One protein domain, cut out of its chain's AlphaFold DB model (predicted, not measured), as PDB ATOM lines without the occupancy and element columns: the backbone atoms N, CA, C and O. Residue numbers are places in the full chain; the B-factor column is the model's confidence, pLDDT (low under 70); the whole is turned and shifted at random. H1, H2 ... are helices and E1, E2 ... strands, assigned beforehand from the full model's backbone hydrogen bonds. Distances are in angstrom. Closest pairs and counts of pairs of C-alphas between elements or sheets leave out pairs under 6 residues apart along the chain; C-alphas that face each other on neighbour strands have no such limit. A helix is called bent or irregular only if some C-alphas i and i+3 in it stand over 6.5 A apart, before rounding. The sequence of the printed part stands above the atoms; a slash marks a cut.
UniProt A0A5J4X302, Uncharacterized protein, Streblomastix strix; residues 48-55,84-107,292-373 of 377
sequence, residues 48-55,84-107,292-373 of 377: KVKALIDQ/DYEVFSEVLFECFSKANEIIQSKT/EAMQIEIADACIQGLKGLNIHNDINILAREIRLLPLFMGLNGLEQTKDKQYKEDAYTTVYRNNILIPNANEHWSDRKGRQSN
ATOM      1  N   LYS A  48      31.013  27.220 195.478       38.75
ATOM      2  CA  LYS A  48      31.160  27.458 196.938       38.75
ATOM      3  C   LYS A  48      31.661  26.250 197.744       38.75
ATOM      4  O   LYS A  48      32.204  26.438 198.828       38.75
ATOM      5  N   VAL A  49      31.499  25.033 197.224       41.78
ATOM      6  CA  VAL A  49      31.965  23.787 197.860       41.78
ATOM      7  C   VAL A  49      33.495  23.747 197.976       41.78
ATOM      8  O   VAL A  49      34.028  23.223 198.949       41.78
ATOM      9  N   LYS A  50      34.209  24.356 197.021       42.44
ATOM     10  CA  LYS A  50      35.672  24.294 196.908       42.44
ATOM     11  C   LYS A  50      36.400  24.906 198.113       42.44
ATOM     12  O   LYS A  50      37.315  24.293 198.647       42.44
ATOM     13  N   ALA A  51      35.945  26.071 198.579       41.84
ATOM     14  CA  ALA A  51      36.626  26.835 199.630       41.84
ATOM     15  C   ALA A  51      36.590  26.169 201.020       41.84
ATOM     16  O   ALA A  51      37.517  26.345 201.804       41.84
ATOM     17  N   LEU A  52      35.543  25.392 201.325       42.53
ATOM     18  CA  LEU A  52      35.440  24.639 202.585       42.53
ATOM     19  C   LEU A  52      36.421  23.459 202.639       42.53
ATOM     20  O   LEU A  52      36.893  23.101 203.713       42.53
ATOM     21  N   ILE A  53      36.741  22.875 201.482       41.25
ATOM     22  CA  ILE A  53      37.660  21.739 201.378       41.25
ATOM     23  C   ILE A  53      39.102  22.199 201.632       41.25
ATOM     24  O   ILE A  53      39.815  21.567 202.410       41.25
ATOM     25  N   ASP A  54      39.507  23.333 201.050       41.47
ATOM     26  CA  ASP A  54      40.865  23.881 201.192       41.47
ATOM     27  C   ASP A  54      41.247  24.204 202.656       41.47
ATOM     28  O   ASP A  54      42.423  24.115 203.010       41.47
ATOM     29  N   GLN A  55      40.278  24.523 203.527       41.94
ATOM     30  CA  GLN A  55      40.534  24.794 204.949       41.94
ATOM     31  C   GLN A  55      40.940  23.531 205.730       41.94
ATOM     32  O   GLN A  55      41.964  23.543 206.412       41.94
ATOM     33  N   ASP A  84      46.784  -4.289 191.471       53.53
ATOM     34  CA  ASP A  84      46.615  -2.837 191.250       53.53
ATOM     35  C   ASP A  84      45.147  -2.397 191.325       53.53
ATOM     36  O   ASP A  84      44.840  -1.274 191.726       53.53
ATOM     37  N   TYR A  85      44.245  -3.295 190.932       55.78
ATOM     38  CA  TYR A  85      42.810  -3.086 190.975       55.78
ATOM     39  C   TYR A  85      42.255  -3.102 192.407       55.78
ATOM     40  O   TYR A  85      41.378  -2.300 192.716       55.78
ATOM     41  N   GLU A  86      42.754  -3.973 193.286       60.28
ATOM     42  CA  GLU A  86      42.300  -4.087 194.679       60.28
ATOM     43  C   GLU A  86      42.762  -2.895 195.520       60.28
ATOM     44  O   GLU A  86      41.918  -2.240 196.124       60.28
ATOM     45  N   VAL A  87      44.050  -2.529 195.467       60.09
ATOM     46  CA  VAL A  87      44.577  -1.348 196.186       60.09
ATOM     47  C   VAL A  87      43.849  -0.073 195.746       60.09
ATOM     48  O   VAL A  87      43.465   0.762 196.565       60.09
ATOM     49  N   PHE A  88      43.589   0.068 194.442       65.12
ATOM     50  CA  PHE A  88      42.786   1.179 193.942       65.12
ATOM     51  C   PHE A  88      41.322   1.111 194.382       65.12
ATOM     52  O   PHE A  88      40.746   2.141 194.728       65.12
ATOM     53  N   SER A  89      40.717  -0.078 194.383       63.81
ATOM     54  CA  SER A  89      39.333  -0.265 194.824       63.81
ATOM     55  C   SER A  89      39.163   0.074 196.302       63.81
ATOM     56  O   SER A  89      38.159   0.685 196.648       63.81
ATOM     57  N   GLU A  90      40.136  -0.243 197.156       65.00
ATOM     58  CA  GLU A  90      40.139   0.131 198.575       65.00
ATOM     59  C   GLU A  90      40.241   1.649 198.758       65.00
ATOM     60  O   GLU A  90      39.382   2.246 199.409       65.00
ATOM     61  N   VAL A  91      41.212   2.300 198.105       66.69
ATOM     62  CA  VAL A  91      41.363   3.766 198.152       66.69
ATOM     63  C   VAL A  91      40.115   4.471 197.603       66.69
ATOM     64  O   VAL A  91      39.636   5.436 198.204       66.69
ATOM     65  N   LEU A  92      39.536   3.985 196.499       66.56
ATOM     66  CA  LEU A  92      38.305   4.537 195.930       66.56
ATOM     67  C   LEU A  92      37.083   4.271 196.825       66.56
ATOM     68  O   LEU A  92      36.221   5.140 196.937       66.56
ATOM     69  N   PHE A  93      36.999   3.108 197.476       65.06
ATOM     70  CA  PHE A  93      35.915   2.769 198.398       65.06
ATOM     71  C   PHE A  93      35.971   3.623 199.671       65.06
ATOM     72  O   PHE A  93      34.935   4.129 200.107       65.06
ATOM     73  N   GLU A  94      37.163   3.868 200.226       65.81
ATOM     74  CA  GLU A  94      37.361   4.854 201.295       65.81
ATOM     75  C   GLU A  94      36.920   6.253 200.850       65.81
ATOM     76  O   GLU A  94      36.176   6.924 201.568       65.81
ATOM     77  N   CYS A  95      37.344   6.694 199.661       65.38
ATOM     78  CA  CYS A  95      36.969   7.995 199.105       65.38
ATOM     79  C   CYS A  95      35.449   8.127 198.923       65.38
ATOM     80  O   CYS A  95      34.865   9.125 199.341       65.38
ATOM     81  N   PHE A  96      34.791   7.102 198.374       64.81
ATOM     82  CA  PHE A  96      33.340   7.064 198.189       64.81
ATOM     83  C   PHE A  96      32.587   7.024 199.527       64.81
ATOM     84  O   PHE A  96      31.557   7.682 199.673       64.81
ATOM     85  N   SER A  97      33.112   6.304 200.521       67.00
ATOM     86  CA  SER A  97      32.544   6.258 201.874       67.00
ATOM     87  C   SER A  97      32.584   7.637 202.536       67.00
ATOM     88  O   SER A  97      31.543   8.122 202.971       67.00
ATOM     89  N   LYS A  98      33.741   8.315 202.504       68.56
ATOM     90  CA  LYS A  98      33.926   9.685 203.021       68.56
ATOM     91  C   LYS A  98      33.075  10.708 202.253       68.56
ATOM     92  O   LYS A  98      32.462  11.588 202.848       68.56
ATOM     93  N   ALA A  99      32.961  10.569 200.931       66.94
ATOM     94  CA  ALA A  99      32.095  11.413 200.105       66.94
ATOM     95  C   ALA A  99      30.605  11.252 200.462       66.94
ATOM     96  O   ALA A  99      29.877  12.238 200.586       66.94
ATOM     97  N   ASN A 100      30.150  10.014 200.675       69.75
ATOM     98  CA  ASN A 100      28.789   9.723 201.119       69.75
ATOM     99  C   ASN A 100      28.544  10.205 202.562       69.75
ATOM    100  O   ASN A 100      27.472  10.726 202.855       69.75
ATOM    101  N   GLU A 101      29.541  10.110 203.444       75.81
ATOM    102  CA  GLU A 101      29.518  10.666 204.802       75.81
ATOM    103  C   GLU A 101      29.342  12.197 204.789       75.81
ATOM    104  O   GLU A 101      28.482  12.715 205.494       75.81
ATOM    105  N   ILE A 102      30.028  12.920 203.895       74.88
ATOM    106  CA  ILE A 102      29.865  14.376 203.687       74.88
ATOM    107  C   ILE A 102      28.468  14.754 203.140       74.88
ATOM    108  O   ILE A 102      27.978  15.861 203.375       74.88
ATOM    109  N   ILE A 103      27.796  13.863 202.404       73.69
ATOM    110  CA  ILE A 103      26.395  14.059 201.977       73.69
ATOM    111  C   ILE A 103      25.422  13.725 203.115       73.69
ATOM    112  O   ILE A 103      24.391  14.381 203.267       73.69
ATOM    113  N   GLN A 104      25.747  12.714 203.920       81.75
ATOM    114  CA  GLN A 104      24.944  12.274 205.053       81.75
ATOM    115  C   GLN A 104      25.015  13.235 206.244       81.75
ATOM    116  O   GLN A 104      24.002  13.400 206.917       81.75
ATOM    117  N   SER A 105      26.146  13.894 206.494       87.50
ATOM    118  CA  SER A 105      26.318  14.813 207.628       87.50
ATOM    119  C   SER A 105      25.493  16.096 207.515       87.50
ATOM    120  O   SER A 105      25.129  16.675 208.539       87.50
ATOM    121  N   LYS A 106      25.126  16.502 206.293       89.62
ATOM    122  CA  LYS A 106      24.224  17.634 206.038       89.62
ATOM    123  C   LYS A 106      22.819  17.339 206.559       89.62
ATOM    124  O   LYS A 106      22.211  16.318 206.221       89.62
ATOM    125  N   THR A 107      22.270  18.281 207.312       93.19
ATOM    126  CA  THR A 107      20.875  18.254 207.762       93.19
ATOM    127  C   THR A 107      19.913  18.326 206.573       93.19
ATOM    128  O   THR A 107      20.232  18.920 205.537       93.19
ATOM    129  N   GLU A 292      26.608   6.089 184.120       49.19
ATOM    130  CA  GLU A 292      26.116   7.196 184.948       49.19
ATOM    131  C   GLU A 292      27.357   7.988 185.280       49.19
ATOM    132  O   GLU A 292      28.342   7.409 185.747       49.19
ATOM    133  N   ALA A 293      27.312   9.298 185.085       53.97
ATOM    134  CA  ALA A 293      28.172  10.089 185.932       53.97
ATOM    135  C   ALA A 293      27.747   9.794 187.372       53.97
ATOM    136  O   ALA A 293      26.575   9.934 187.728       53.97
ATOM    137  N   MET A 294      28.717   9.386 188.184       62.88
ATOM    138  CA  MET A 294      28.654   9.551 189.632       62.88
ATOM    139  C   MET A 294      28.147  10.973 189.934       62.88
ATOM    140  O   MET A 294      28.443  11.883 189.161       62.88
ATOM    141  N   GLN A 295      27.403  11.214 191.020       64.25
ATOM    142  CA  GLN A 295      27.076  12.606 191.367       64.25
ATOM    143  C   GLN A 295      28.368  13.417 191.462       64.25
ATOM    144  O   GLN A 295      29.371  12.928 191.991       64.25
ATOM    145  N   ILE A 296      28.372  14.617 190.896       70.44
ATOM    146  CA  ILE A 296      29.618  15.354 190.711       70.44
ATOM    147  C   ILE A 296      30.196  15.825 192.047       70.44
ATOM    148  O   ILE A 296      31.402  15.793 192.223       70.44
ATOM    149  N   GLU A 297      29.347  16.077 193.044       64.38
ATOM    150  CA  GLU A 297      29.731  16.286 194.441       64.38
ATOM    151  C   GLU A 297      30.464  15.070 195.038       64.38
ATOM    152  O   GLU A 297      31.391  15.244 195.826       64.38
ATOM    153  N   ILE A 298      30.081  13.844 194.655       67.94
ATOM    154  CA  ILE A 298      30.749  12.608 195.092       67.94
ATOM    155  C   ILE A 298      32.075  12.437 194.344       67.94
ATOM    156  O   ILE A 298      33.077  12.109 194.967       67.94
ATOM    157  N   ALA A 299      32.118  12.694 193.034       73.19
ATOM    158  CA  ALA A 299      33.357  12.604 192.259       73.19
ATOM    159  C   ALA A 299      34.386  13.674 192.674       73.19
ATOM    160  O   ALA A 299      35.561  13.348 192.838       73.19
ATOM    161  N   ASP A 300      33.944  14.906 192.938       75.38
ATOM    162  CA  ASP A 300      34.764  16.001 193.470       75.38
ATOM    163  C   ASP A 300      35.299  15.647 194.867       75.38
ATOM    164  O   ASP A 300      36.493  15.802 195.132       75.38
ATOM    165  N   ALA A 301      34.451  15.098 195.747       71.12
ATOM    166  CA  ALA A 301      34.876  14.606 197.055       71.12
ATOM    167  C   ALA A 301      35.847  13.413 196.949       71.12
ATOM    168  O   ALA A 301      36.805  13.352 197.716       71.12
ATOM    169  N   CYS A 302      35.679  12.512 195.975       72.88
ATOM    170  CA  CYS A 302      36.637  11.438 195.711       72.88
ATOM    171  C   CYS A 302      37.992  11.978 195.222       72.88
ATOM    172  O   CYS A 302      39.028  11.560 195.729       72.88
ATOM    173  N   ILE A 303      38.006  12.939 194.293       81.12
ATOM    174  CA  ILE A 303      39.236  13.588 193.801       81.12
ATOM    175  C   ILE A 303      39.990  14.298 194.936       81.12
ATOM    176  O   ILE A 303      41.219  14.296 194.952       81.12
ATOM    177  N   GLN A 304      39.269  14.881 195.894       78.25
ATOM    178  CA  GLN A 304      39.862  15.525 197.069       78.25
ATOM    179  C   GLN A 304      40.263  14.511 198.155       78.25
ATOM    180  O   GLN A 304      41.250  14.729 198.850       78.25
ATOM    181  N   GLY A 305      39.570  13.371 198.259       73.88
ATOM    182  CA  GLY A 305      39.971  12.229 199.091       73.88
ATOM    183  C   GLY A 305      41.265  11.551 198.623       73.88
ATOM    184  O   GLY A 305      41.980  10.977 199.439       73.88
ATOM    185  N   LEU A 306      41.615  11.692 197.339       79.81
ATOM    186  CA  LEU A 306      42.901  11.290 196.757       79.81
ATOM    187  C   LEU A 306      44.049  12.288 197.040       79.81
ATOM    188  O   LEU A 306      45.034  12.271 196.307       79.81
ATOM    189  N   LYS A 307      43.938  13.192 198.026       82.25
ATOM    190  CA  LYS A 307      44.977  14.181 198.372       82.25
ATOM    191  C   LYS A 307      45.965  13.650 199.420       82.25
ATOM    192  O   LYS A 307      45.569  12.967 200.358       82.25
ATOM    193  N   GLY A 308      47.239  14.029 199.298       79.38
ATOM    194  CA  GLY A 308      48.303  13.613 200.221       79.38
ATOM    195  C   GLY A 308      48.790  12.172 200.018       79.38
ATOM    196  O   GLY A 308      49.411  11.611 200.917       79.38
ATOM    197  N   LEU A 309      48.502  11.569 198.863       81.44
ATOM    198  CA  LEU A 309      49.037  10.277 198.440       81.44
ATOM    199  C   LEU A 309      50.425  10.440 197.806       81.44
ATOM    200  O   LEU A 309      50.703  11.433 197.119       81.44
ATOM    201  N   ASN A 310      51.261   9.412 197.955       81.62
ATOM    202  CA  ASN A 310      52.464   9.266 197.141       81.62
ATOM    203  C   ASN A 310      52.088   8.582 195.817       81.62
ATOM    204  O   ASN A 310      51.410   7.550 195.805       81.62
ATOM    205  N   ILE A 311      52.537   9.140 194.692       84.00
ATOM    206  CA  ILE A 311      52.238   8.639 193.344       84.00
ATOM    207  C   ILE A 311      53.509   8.069 192.705       84.00
ATOM    208  O   ILE A 311      54.531   8.748 192.575       84.00
ATOM    209  N   HIS A 312      53.424   6.799 192.306       80.81
ATOM    210  CA  HIS A 312      54.535   5.947 191.884       80.81
ATOM    211  C   HIS A 312      54.331   5.493 190.429       80.81
ATOM    212  O   HIS A 312      53.202   5.396 189.950       80.81
ATOM    213  N   ASN A 313      55.413   5.177 189.712       75.75
ATOM    214  CA  ASN A 313      55.295   4.563 188.385       75.75
ATOM    215  C   ASN A 313      55.083   3.038 188.523       75.75
ATOM    216  O   ASN A 313      54.027   2.545 188.138       75.75
ATOM    217  N   ASP A 314      56.027   2.315 189.154       65.56
ATOM    218  CA  ASP A 314      56.061   0.834 189.132       65.56
ATOM    219  C   ASP A 314      56.470   0.144 190.472       65.56
ATOM    220  O   ASP A 314      56.850  -1.022 190.462       65.56
ATOM    221  N   ILE A 315      56.431   0.820 191.633       56.66
ATOM    222  CA  ILE A 315      56.979   0.291 192.916       56.66
ATOM    223  C   ILE A 315      56.022  -0.716 193.611       56.66
ATOM    224  O   ILE A 315      54.826  -0.747 193.312       56.66
ATOM    225  N   ASN A 316      56.565  -1.566 194.498       54.00
ATOM    226  CA  ASN A 316      55.819  -2.465 195.394       54.00
ATOM    227  C   ASN A 316      55.007  -1.683 196.442       54.00
ATOM    228  O   ASN A 316      55.421  -0.615 196.873       54.00
ATOM    229  N   ILE A 317      53.866  -2.233 196.855       51.03
ATOM    230  CA  ILE A 317      52.814  -1.507 197.580       51.03
ATOM    231  C   ILE A 317      53.178  -1.266 199.055       51.03
ATOM    232  O   ILE A 317      53.330  -2.220 199.818       51.03
ATOM    233  N   LEU A 318      53.200   0.003 199.471       53.19
ATOM    234  CA  LEU A 318      52.975   0.415 200.862       53.19
ATOM    235  C   LEU A 318      51.588   1.063 201.009       53.19
ATOM    236  O   LEU A 318      51.008   1.578 200.051       53.19
ATOM    237  N   ALA A 319      51.043   1.059 202.227       49.84
ATOM    238  CA  ALA A 319      49.759   1.696 202.508       49.84
ATOM    239  C   ALA A 319      49.828   3.218 202.250       49.84
ATOM    240  O   ALA A 319      50.683   3.898 202.811       49.84
ATOM    241  N   ARG A 320      48.881   3.740 201.449       58.59
ATOM    242  CA  ARG A 320      48.810   5.117 200.891       58.59
ATOM    243  C   ARG A 320      49.715   5.434 199.686       58.59
ATOM    244  O   ARG A 320      49.787   6.597 199.282       58.59
ATOM    245  N   GLU A 321      50.330   4.437 199.055       70.12
ATOM    246  CA  GLU A 321      50.988   4.608 197.750       70.12
ATOM    247  C   GLU A 321      50.065   4.171 196.599       70.12
ATOM    248  O   GLU A 321      49.299   3.216 196.733       70.12
ATOM    249  N   ILE A 322      50.122   4.858 195.453       72.38
ATOM    250  CA  ILE A 322      49.312   4.514 194.271       72.38
ATOM    251  C   ILE A 322      50.114   4.599 192.966       72.38
ATOM    252  O   ILE A 322      50.862   5.550 192.728       72.38
ATOM    253  N   ARG A 323      49.945   3.605 192.080       78.31
ATOM    254  CA  ARG A 323      50.589   3.583 190.757       78.31
ATOM    255  C   ARG A 323      49.818   4.400 189.710       78.31
ATOM    256  O   ARG A 323      48.589   4.454 189.726       78.31
ATOM    257  N   LEU A 324      50.537   4.995 188.751       79.88
ATOM    258  CA  LEU A 324      49.947   5.806 187.668       79.88
ATOM    259  C   LEU A 324      48.859   5.065 186.871       79.88
ATOM    260  O   LEU A 324      47.865   5.673 186.484       79.88
ATOM    261  N   LEU A 325      49.038   3.764 186.614       76.44
ATOM    262  CA  LEU A 325      48.082   2.958 185.850       76.44
ATOM    263  C   LEU A 325      46.705   2.858 186.543       76.44
ATOM    264  O   LEU A 325      45.739   3.354 185.953       76.44
ATOM    265  N   PRO A 326      46.582   2.287 187.760       73.94
ATOM    266  CA  PRO A 326      45.305   2.248 188.465       73.94
ATOM    267  C   PRO A 326      44.730   3.641 188.731       73.94
ATOM    268  O   PRO A 326      43.537   3.843 188.526       73.94
ATOM    269  N   LEU A 327      45.563   4.631 189.087       80.69
ATOM    270  CA  LEU A 327      45.109   6.012 189.275       80.69
ATOM    271  C   LEU A 327      44.429   6.572 188.014       80.69
ATOM    272  O   LEU A 327      43.362   7.179 188.098       80.69
ATOM    273  N   PHE A 328      45.016   6.364 186.834       82.00
ATOM    274  CA  PHE A 328      44.441   6.856 185.582       82.00
ATOM    275  C   PHE A 328      43.215   6.062 185.132       82.00
ATOM    276  O   PHE A 328      42.296   6.672 184.591       82.00
ATOM    277  N   MET A 329      43.148   4.756 185.398       73.88
ATOM    278  CA  MET A 329      41.920   3.968 185.208       73.88
ATOM    279  C   MET A 329      40.799   4.454 186.145       73.88
ATOM    280  O   MET A 329      39.661   4.623 185.716       73.88
ATOM    281  N   GLY A 330      41.137   4.792 187.389       74.62
ATOM    282  CA  GLY A 330      40.232   5.394 188.361       74.62
ATOM    283  C   GLY A 330      39.663   6.739 187.925       74.62
ATOM    284  O   GLY A 330      38.448   6.909 187.843       74.62
ATOM    285  N   LEU A 331      40.538   7.684 187.577       78.69
ATOM    286  CA  LEU A 331      40.143   9.009 187.087       78.69
ATOM    287  C   LEU A 331      39.434   8.949 185.720       78.69
ATOM    288  O   LEU A 331      38.616   9.816 185.422       78.69
ATOM    289  N   ASN A 332      39.683   7.914 184.908       76.69
ATOM    290  CA  ASN A 332      38.862   7.606 183.732       76.69
ATOM    291  C   ASN A 332      37.438   7.175 184.124       76.69
ATOM    292  O   ASN A 332      36.494   7.557 183.439       76.69
ATOM    293  N   GLY A 333      37.288   6.393 185.198       70.06
ATOM    294  CA  GLY A 333      36.007   5.872 185.687       70.06
ATOM    295  C   GLY A 333      35.091   6.912 186.346       70.06
ATOM    296  O   GLY A 333      33.874   6.729 186.343       70.06
ATOM    297  N   LEU A 334      35.629   8.032 186.845       67.94
ATOM    298  CA  LEU A 334      34.861   9.170 187.389       67.94
ATOM    299  C   LEU A 334      34.206  10.039 186.282       67.94
ATOM    300  O   LEU A 334      34.223  11.268 186.351       67.94
ATOM    301  N   GLU A 335      33.667   9.432 185.217       62.53
ATOM    302  CA  GLU A 335      33.367  10.112 183.945       62.53
ATOM    303  C   GLU A 335      32.155  11.075 183.999       62.53
ATOM    304  O   GLU A 335      31.035  10.736 183.598       62.53
ATOM    305  N   GLN A 336      32.385  12.323 184.417       62.03
ATOM    306  CA  GLN A 336      31.377  13.390 184.431       62.03
ATOM    307  C   GLN A 336      31.000  13.899 183.034       62.03
ATOM    308  O   GLN A 336      31.793  14.519 182.324       62.03
ATOM    309  N   THR A 337      29.721  13.767 182.667       52.25
ATOM    310  CA  THR A 337      29.158  14.271 181.390       52.25
ATOM    311  C   THR A 337      29.910  13.770 180.141       52.25
ATOM    312  O   THR A 337      30.685  12.827 180.217       52.25
ATOM    313  N   LYS A 338      29.653  14.331 178.949       53.06
ATOM    314  CA  LYS A 338      30.586  14.224 177.805       53.06
ATOM    315  C   LYS A 338      31.668  15.318 177.887       53.06
ATOM    316  O   LYS A 338      32.135  15.811 176.861       53.06
ATOM    317  N   ASP A 339      31.989  15.766 179.100       62.84
ATOM    318  CA  ASP A 339      32.764  16.975 179.343       62.84
ATOM    319  C   ASP A 339      34.245  16.632 179.528       62.84
ATOM    320  O   ASP A 339      34.691  16.188 180.587       62.84
ATOM    321  N   LYS A 340      35.021  16.851 178.463       66.25
ATOM    322  CA  LYS A 340      36.471  16.629 178.475       66.25
ATOM    323  C   LYS A 340      37.198  17.543 179.467       66.25
ATOM    324  O   LYS A 340      38.277  17.165 179.914       66.25
ATOM    325  N   GLN A 341      36.626  18.696 179.823       74.25
ATOM    326  CA  GLN A 341      37.262  19.634 180.743       74.25
ATOM    327  C   GLN A 341      37.326  19.056 182.156       74.25
ATOM    328  O   GLN A 341      38.391  19.071 182.758       74.25
ATOM    329  N   TYR A 342      36.240  18.440 182.644       78.88
ATOM    330  CA  TYR A 342      36.218  17.846 183.988       78.88
ATOM    331  C   TYR A 342      37.321  16.799 184.184       78.88
ATOM    332  O   TYR A 342      37.998  16.778 185.206       78.88
ATOM    333  N   LYS A 343      37.544  15.950 183.175       78.38
ATOM    334  CA  LYS A 343      38.595  14.927 183.201       78.38
ATOM    335  C   LYS A 343      39.997  15.540 183.293       78.38
ATOM    336  O   LYS A 343      40.839  15.064 184.052       78.38
ATOM    337  N   GLU A 344      40.244  16.613 182.545       84.06
ATOM    338  CA  GLU A 344      41.512  17.346 182.591       84.06
ATOM    339  C   GLU A 344      41.702  18.109 183.910       84.06
ATOM    340  O   GLU A 344      42.804  18.093 184.468       84.06
ATOM    341  N   ASP A 345      40.634  18.690 184.459       85.50
ATOM    342  CA  ASP A 345      40.620  19.354 185.765       85.50
ATOM    343  C   ASP A 345      40.867  18.351 186.907       85.50
ATOM    344  O   ASP A 345      41.639  18.643 187.823       85.50
ATOM    345  N   ALA A 346      40.296  17.143 186.826       85.38
ATOM    346  CA  ALA A 346      40.514  16.052 187.775       85.38
ATOM    347  C   ALA A 346      41.982  15.598 187.790       85.38
ATOM    348  O   ALA A 346      42.617  15.606 188.847       85.38
ATOM    349  N   TYR A 347      42.568  15.299 186.620       88.38
ATOM    350  CA  TYR A 347      44.006  15.011 186.512       88.38
ATOM    351  C   TYR A 347      44.863  16.161 187.059       88.38
ATOM    352  O   TYR A 347      45.836  15.922 187.769       88.38
ATOM    353  N   THR A 348      44.515  17.408 186.734       89.62
ATOM    354  CA  THR A 348      45.266  18.599 187.168       89.62
ATOM    355  C   THR A 348      45.187  18.799 188.682       89.62
ATOM    356  O   THR A 348      46.171  19.200 189.303       89.62
ATOM    357  N   THR A 349      44.040  18.492 189.286       88.31
ATOM    358  CA  THR A 349      43.823  18.565 190.734       88.31
ATOM    359  C   THR A 349      44.639  17.494 191.449       88.31
ATOM    360  O   THR A 349      45.426  17.829 192.330       88.31
ATOM    361  N   VAL A 350      44.554  16.231 191.011       88.00
ATOM    362  CA  VAL A 350      45.343  15.127 191.582       88.00
ATOM    363  C   VAL A 350      46.848  15.357 191.425       88.00
ATOM    364  O   VAL A 350      47.577  15.139 192.385       88.00
ATOM    365  N   TYR A 351      47.318  15.848 190.273       89.12
ATOM    366  CA  TYR A 351      48.736  16.168 190.054       89.12
ATOM    367  C   TYR A 351      49.261  17.232 191.032       89.12
ATOM    368  O   TYR A 351      50.374  17.124 191.532       89.12
ATOM    369  N   ARG A 352      48.466  18.275 191.311       88.12
ATOM    370  CA  ARG A 352      48.863  19.390 192.192       88.12
ATOM    371  C   ARG A 352      48.739  19.075 193.682       88.12
ATOM    372  O   ARG A 352      49.394  19.728 194.486       88.12
ATOM    373  N   ASN A 353      47.875  18.132 194.044       87.12
ATOM    374  CA  ASN A 353      47.542  17.809 195.431       87.12
ATOM    375  C   ASN A 353      48.370  16.648 196.020       87.12
ATOM    376  O   ASN A 353      48.148  16.295 197.176       87.12
ATOM    377  N   ASN A 354      49.291  16.046 195.262       85.75
ATOM    378  CA  ASN A 354      49.970  14.803 195.647       85.75
ATOM    379  C   ASN A 354      51.476  14.822 195.400       85.75
ATOM    380  O   ASN A 354      51.992  15.628 194.627       85.75
ATOM    381  N   ILE A 355      52.176  13.893 196.049       86.31
ATOM    382  CA  ILE A 355      53.629  13.766 195.972       86.31
ATOM    383  C   ILE A 355      53.967  12.786 194.847       86.31
ATOM    384  O   ILE A 355      53.939  11.571 195.028       86.31
ATOM    385  N   LEU A 356      54.276  13.305 193.657       86.88
ATOM    386  CA  LEU A 356      54.783  12.482 192.559       86.88
ATOM    387  C   LEU A 356      56.278  12.216 192.768       86.88
ATOM    388  O   LEU A 356      57.096  13.133 192.696       86.88
ATOM    389  N   ILE A 357      56.648  10.948 192.959       85.38
ATOM    390  CA  ILE A 357      58.055  10.521 192.948       85.38
ATOM    391  C   ILE A 357      58.656  10.823 191.557       85.38
ATOM    392  O   ILE A 357      57.939  10.674 190.566       85.38
ATOM    393  N   PRO A 358      59.942  11.219 191.417       82.31
ATOM    394  CA  PRO A 358      60.490  11.738 190.154       82.31
ATOM    395  C   PRO A 358      60.194  10.906 188.892       82.31
ATOM    396  O   PRO A 358      59.780  11.472 187.885       82.31
ATOM    397  N   ASN A 359      60.293   9.574 188.967       80.88
ATOM    398  CA  ASN A 359      59.939   8.638 187.884       80.88
ATOM    399  C   ASN A 359      58.441   8.720 187.487       80.88
ATOM    400  O   ASN A 359      58.085   8.703 186.311       80.88
ATOM    401  N   ALA A 360      57.540   8.880 188.463       83.25
ATOM    402  CA  ALA A 360      56.116   9.094 188.201       83.25
ATOM    403  C   ALA A 360      55.832  10.490 187.620       83.25
ATOM    404  O   ALA A 360      54.946  10.632 186.781       83.25
ATOM    405  N   ASN A 361      56.591  11.506 188.038       87.31
ATOM    406  CA  ASN A 361      56.480  12.866 187.513       87.31
ATOM    407  C   ASN A 361      56.926  12.950 186.042       87.31
ATOM    408  O   ASN A 361      56.188  13.458 185.199       87.31
ATOM    409  N   GLU A 362      58.094  12.388 185.718       86.81
ATOM    410  CA  GLU A 362      58.644  12.333 184.356       86.81
ATOM    411  C   GLU A 362      57.685  11.640 183.377       86.81
ATOM    412  O   GLU A 362      57.440  12.129 182.271       86.81
ATOM    413  N   HIS A 363      57.082  10.525 183.793       85.19
ATOM    414  CA  HIS A 363      56.188   9.747 182.940       85.19
ATOM    415  C   HIS A 363      54.705  10.140 183.023       85.19
ATOM    416  O   HIS A 363      53.914   9.616 182.237       85.19
ATOM    417  N   TRP A 364      54.303  11.076 183.897       86.62
ATOM    418  CA  TRP A 364      52.896  11.460 184.097       86.62
ATOM    419  C   TRP A 364      52.184  11.795 182.781       86.62
ATOM    420  O   TRP A 364      51.160  11.195 182.456       86.62
ATOM    421  N   SER A 365      52.740  12.724 181.997       86.00
ATOM    422  CA  SER A 365      52.111  13.233 180.769       86.00
ATOM    423  C   SER A 365      52.018  12.180 179.660       86.00
ATOM    424  O   SER A 365      50.998  12.095 178.976       86.00
ATOM    425  N   ASP A 366      53.049  11.345 179.508       82.00
ATOM    426  CA  ASP A 366      53.074  10.237 178.547       82.00
ATOM    427  C   ASP A 366      52.071   9.138 178.934       82.00
ATOM    428  O   ASP A 366      51.188   8.785 178.147       82.00
ATOM    429  N   ARG A 367      52.136   8.649 180.177       81.12
ATOM    430  CA  ARG A 367      51.219   7.626 180.698       81.12
ATOM    431  C   ARG A 367      49.769   8.129 180.651       81.12
ATOM    432  O   ARG A 367      48.888   7.376 180.235       81.12
ATOM    433  N   LYS A 368      49.518   9.408 180.964       84.31
ATOM    434  CA  LYS A 368      48.201  10.056 180.824       84.31
ATOM    435  C   LYS A 368      47.751  10.079 179.365       84.31
ATOM    436  O   LYS A 368      46.625   9.686 179.081       84.31
ATOM    437  N   GLY A 369      48.615  10.475 178.428       78.75
ATOM    438  CA  GLY A 369      48.312  10.467 176.991       78.75
ATOM    439  C   GLY A 369      47.943   9.077 176.453       78.75
ATOM    440  O   GLY A 369      47.025   8.953 175.642       78.75
ATOM    441  N   ARG A 370      48.597   8.021 176.956       77.06
ATOM    442  CA  ARG A 370      48.301   6.619 176.605       77.06
ATOM    443  C   ARG A 370      46.978   6.110 177.196       77.06
ATOM    444  O   ARG A 370      46.298   5.323 176.540       77.06
ATOM    445  N   GLN A 371      46.613   6.535 178.410       71.31
ATOM    446  CA  GLN A 371      45.426   6.034 179.123       71.31
ATOM    447  C   GLN A 371      44.173   6.912 178.979       71.31
ATOM    448  O   GLN A 371      43.065   6.411 179.149       71.31
ATOM    449  N   SER A 372      44.289   8.193 178.624       63.00
ATOM    450  CA  SER A 372      43.151   9.128 178.545       63.00
ATOM    451  C   SER A 372      42.071   8.709 177.535       63.00
ATOM    452  O   SER A 372      40.895   9.025 177.731       63.00
ATOM    453  N   ASN A 373      42.457   7.950 176.504       55.75
ATOM    454  CA  ASN A 373      41.576   7.389 175.475       55.75
ATOM    455  C   ASN A 373      41.057   5.971 175.799       55.75
ATOM    456  O   ASN A 373      40.249   5.436 175.044       55.75
TER     457      ASN A 373
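AT A GLANCE: This is residues 48 to 55, 84 to 107 and 292 to 373 of the 377 residues of an uncharacterized protein of Streblomastix strix (UniProt A0A5J4X302). Helices H3 and H4 form the core, with the long helix H2 on one side of them and H5 on the other, in a cluster of mostly crossed helices. At one end, a very small sheet of two strands, E1 and E2, has the beginning of H2 near E2 and the beginning of H6 near E1; H1 is a loosely placed piece near H3. The printed part has 114 residues, with named elements in the order H1, H2, H3, E1, E2, H4, H5, H6; the strands are parallel and the class is mostly helix. The whole is compact, with a radius of gyration of the C-alphas of 13.9 A and spans of 44 by 32 by 26 A.

HOW THE PARTS SIT: H1, residues 49 to 55, is close to but not clearly touching H3, residues 296 to 305; their closest C-alphas, Ile 53 and Gln 304, are 7.9 A apart. H2, residues 84 to 104, touches H3 with residues 92 to 100 alone, at a steep tilt of 60 degrees, opposite ways; the closest C-alphas, Cys 95 and Cys 302, are 4.8 A apart. E1, residues 310 to 312, and E2, residues 321 to 323, are parallel neighbours, with N 312 and O 322 within hydrogen-bond range at 2.9 A. Residues 310 to 311 of E1 also pair, parallel, with residues 355 to 356. H4, residues 324 to 333, is the hub and touches H2, the closest C-alphas being Asp 84 and Pro 326 at 5.9 A. H5, residues 340 to 353, forms a helical hairpin with H4, with C-alphas Leu 331 and Ala 346 closest at 7.1 A. H5 also touches H3, at a shallow tilt of 24 degrees, the same way; the closest C-alphas, Ile 303 and Ala 346, are 6.6 A apart. H6, residues 358 to 371, touches H4 at a steep tilt of 40 degrees, with C-alphas Phe 328 and Gln 371 closest at 6.6 A. Every O i to N i+4 pair is within hydrogen-bond range in H2, H3, H4 and H5, against 8 of 10 in H6 and 1 of 3 in H1, where 1 of 4 O i to N i+3 pairs is.

IN THESE COORDINATES: H1 begins at C-alpha 49, (31.965, 23.787, 197.860). H2 is 29.8 A long from C-alpha 84, (46.615, -2.837, 191.250), to C-alpha 104. H3 measures 13.7 A, H4 14.1 A and H5 20.3 A. H6 is 19.5 A long, ends at C-alpha 371, (45.426, 6.034, 179.123), and is irregular: C-alphas 362 and 365 are 7.5 A apart.

THE WHOLE: The C-alphas farthest apart, Thr 107 and Asn 359, are 44.9 A apart. Residues 56 to 83 are not printed, with 31.4 A between C-alphas 55 and 84; residues 108 to 291 are not printed either, with 25.9 A between C-alphas 107 and 292. Of the links that are printed whole, none is long. Mean pLDDT of the printed part is 71.3, and 47 residues are under 70, among them 48 to 55 and 84 to 100.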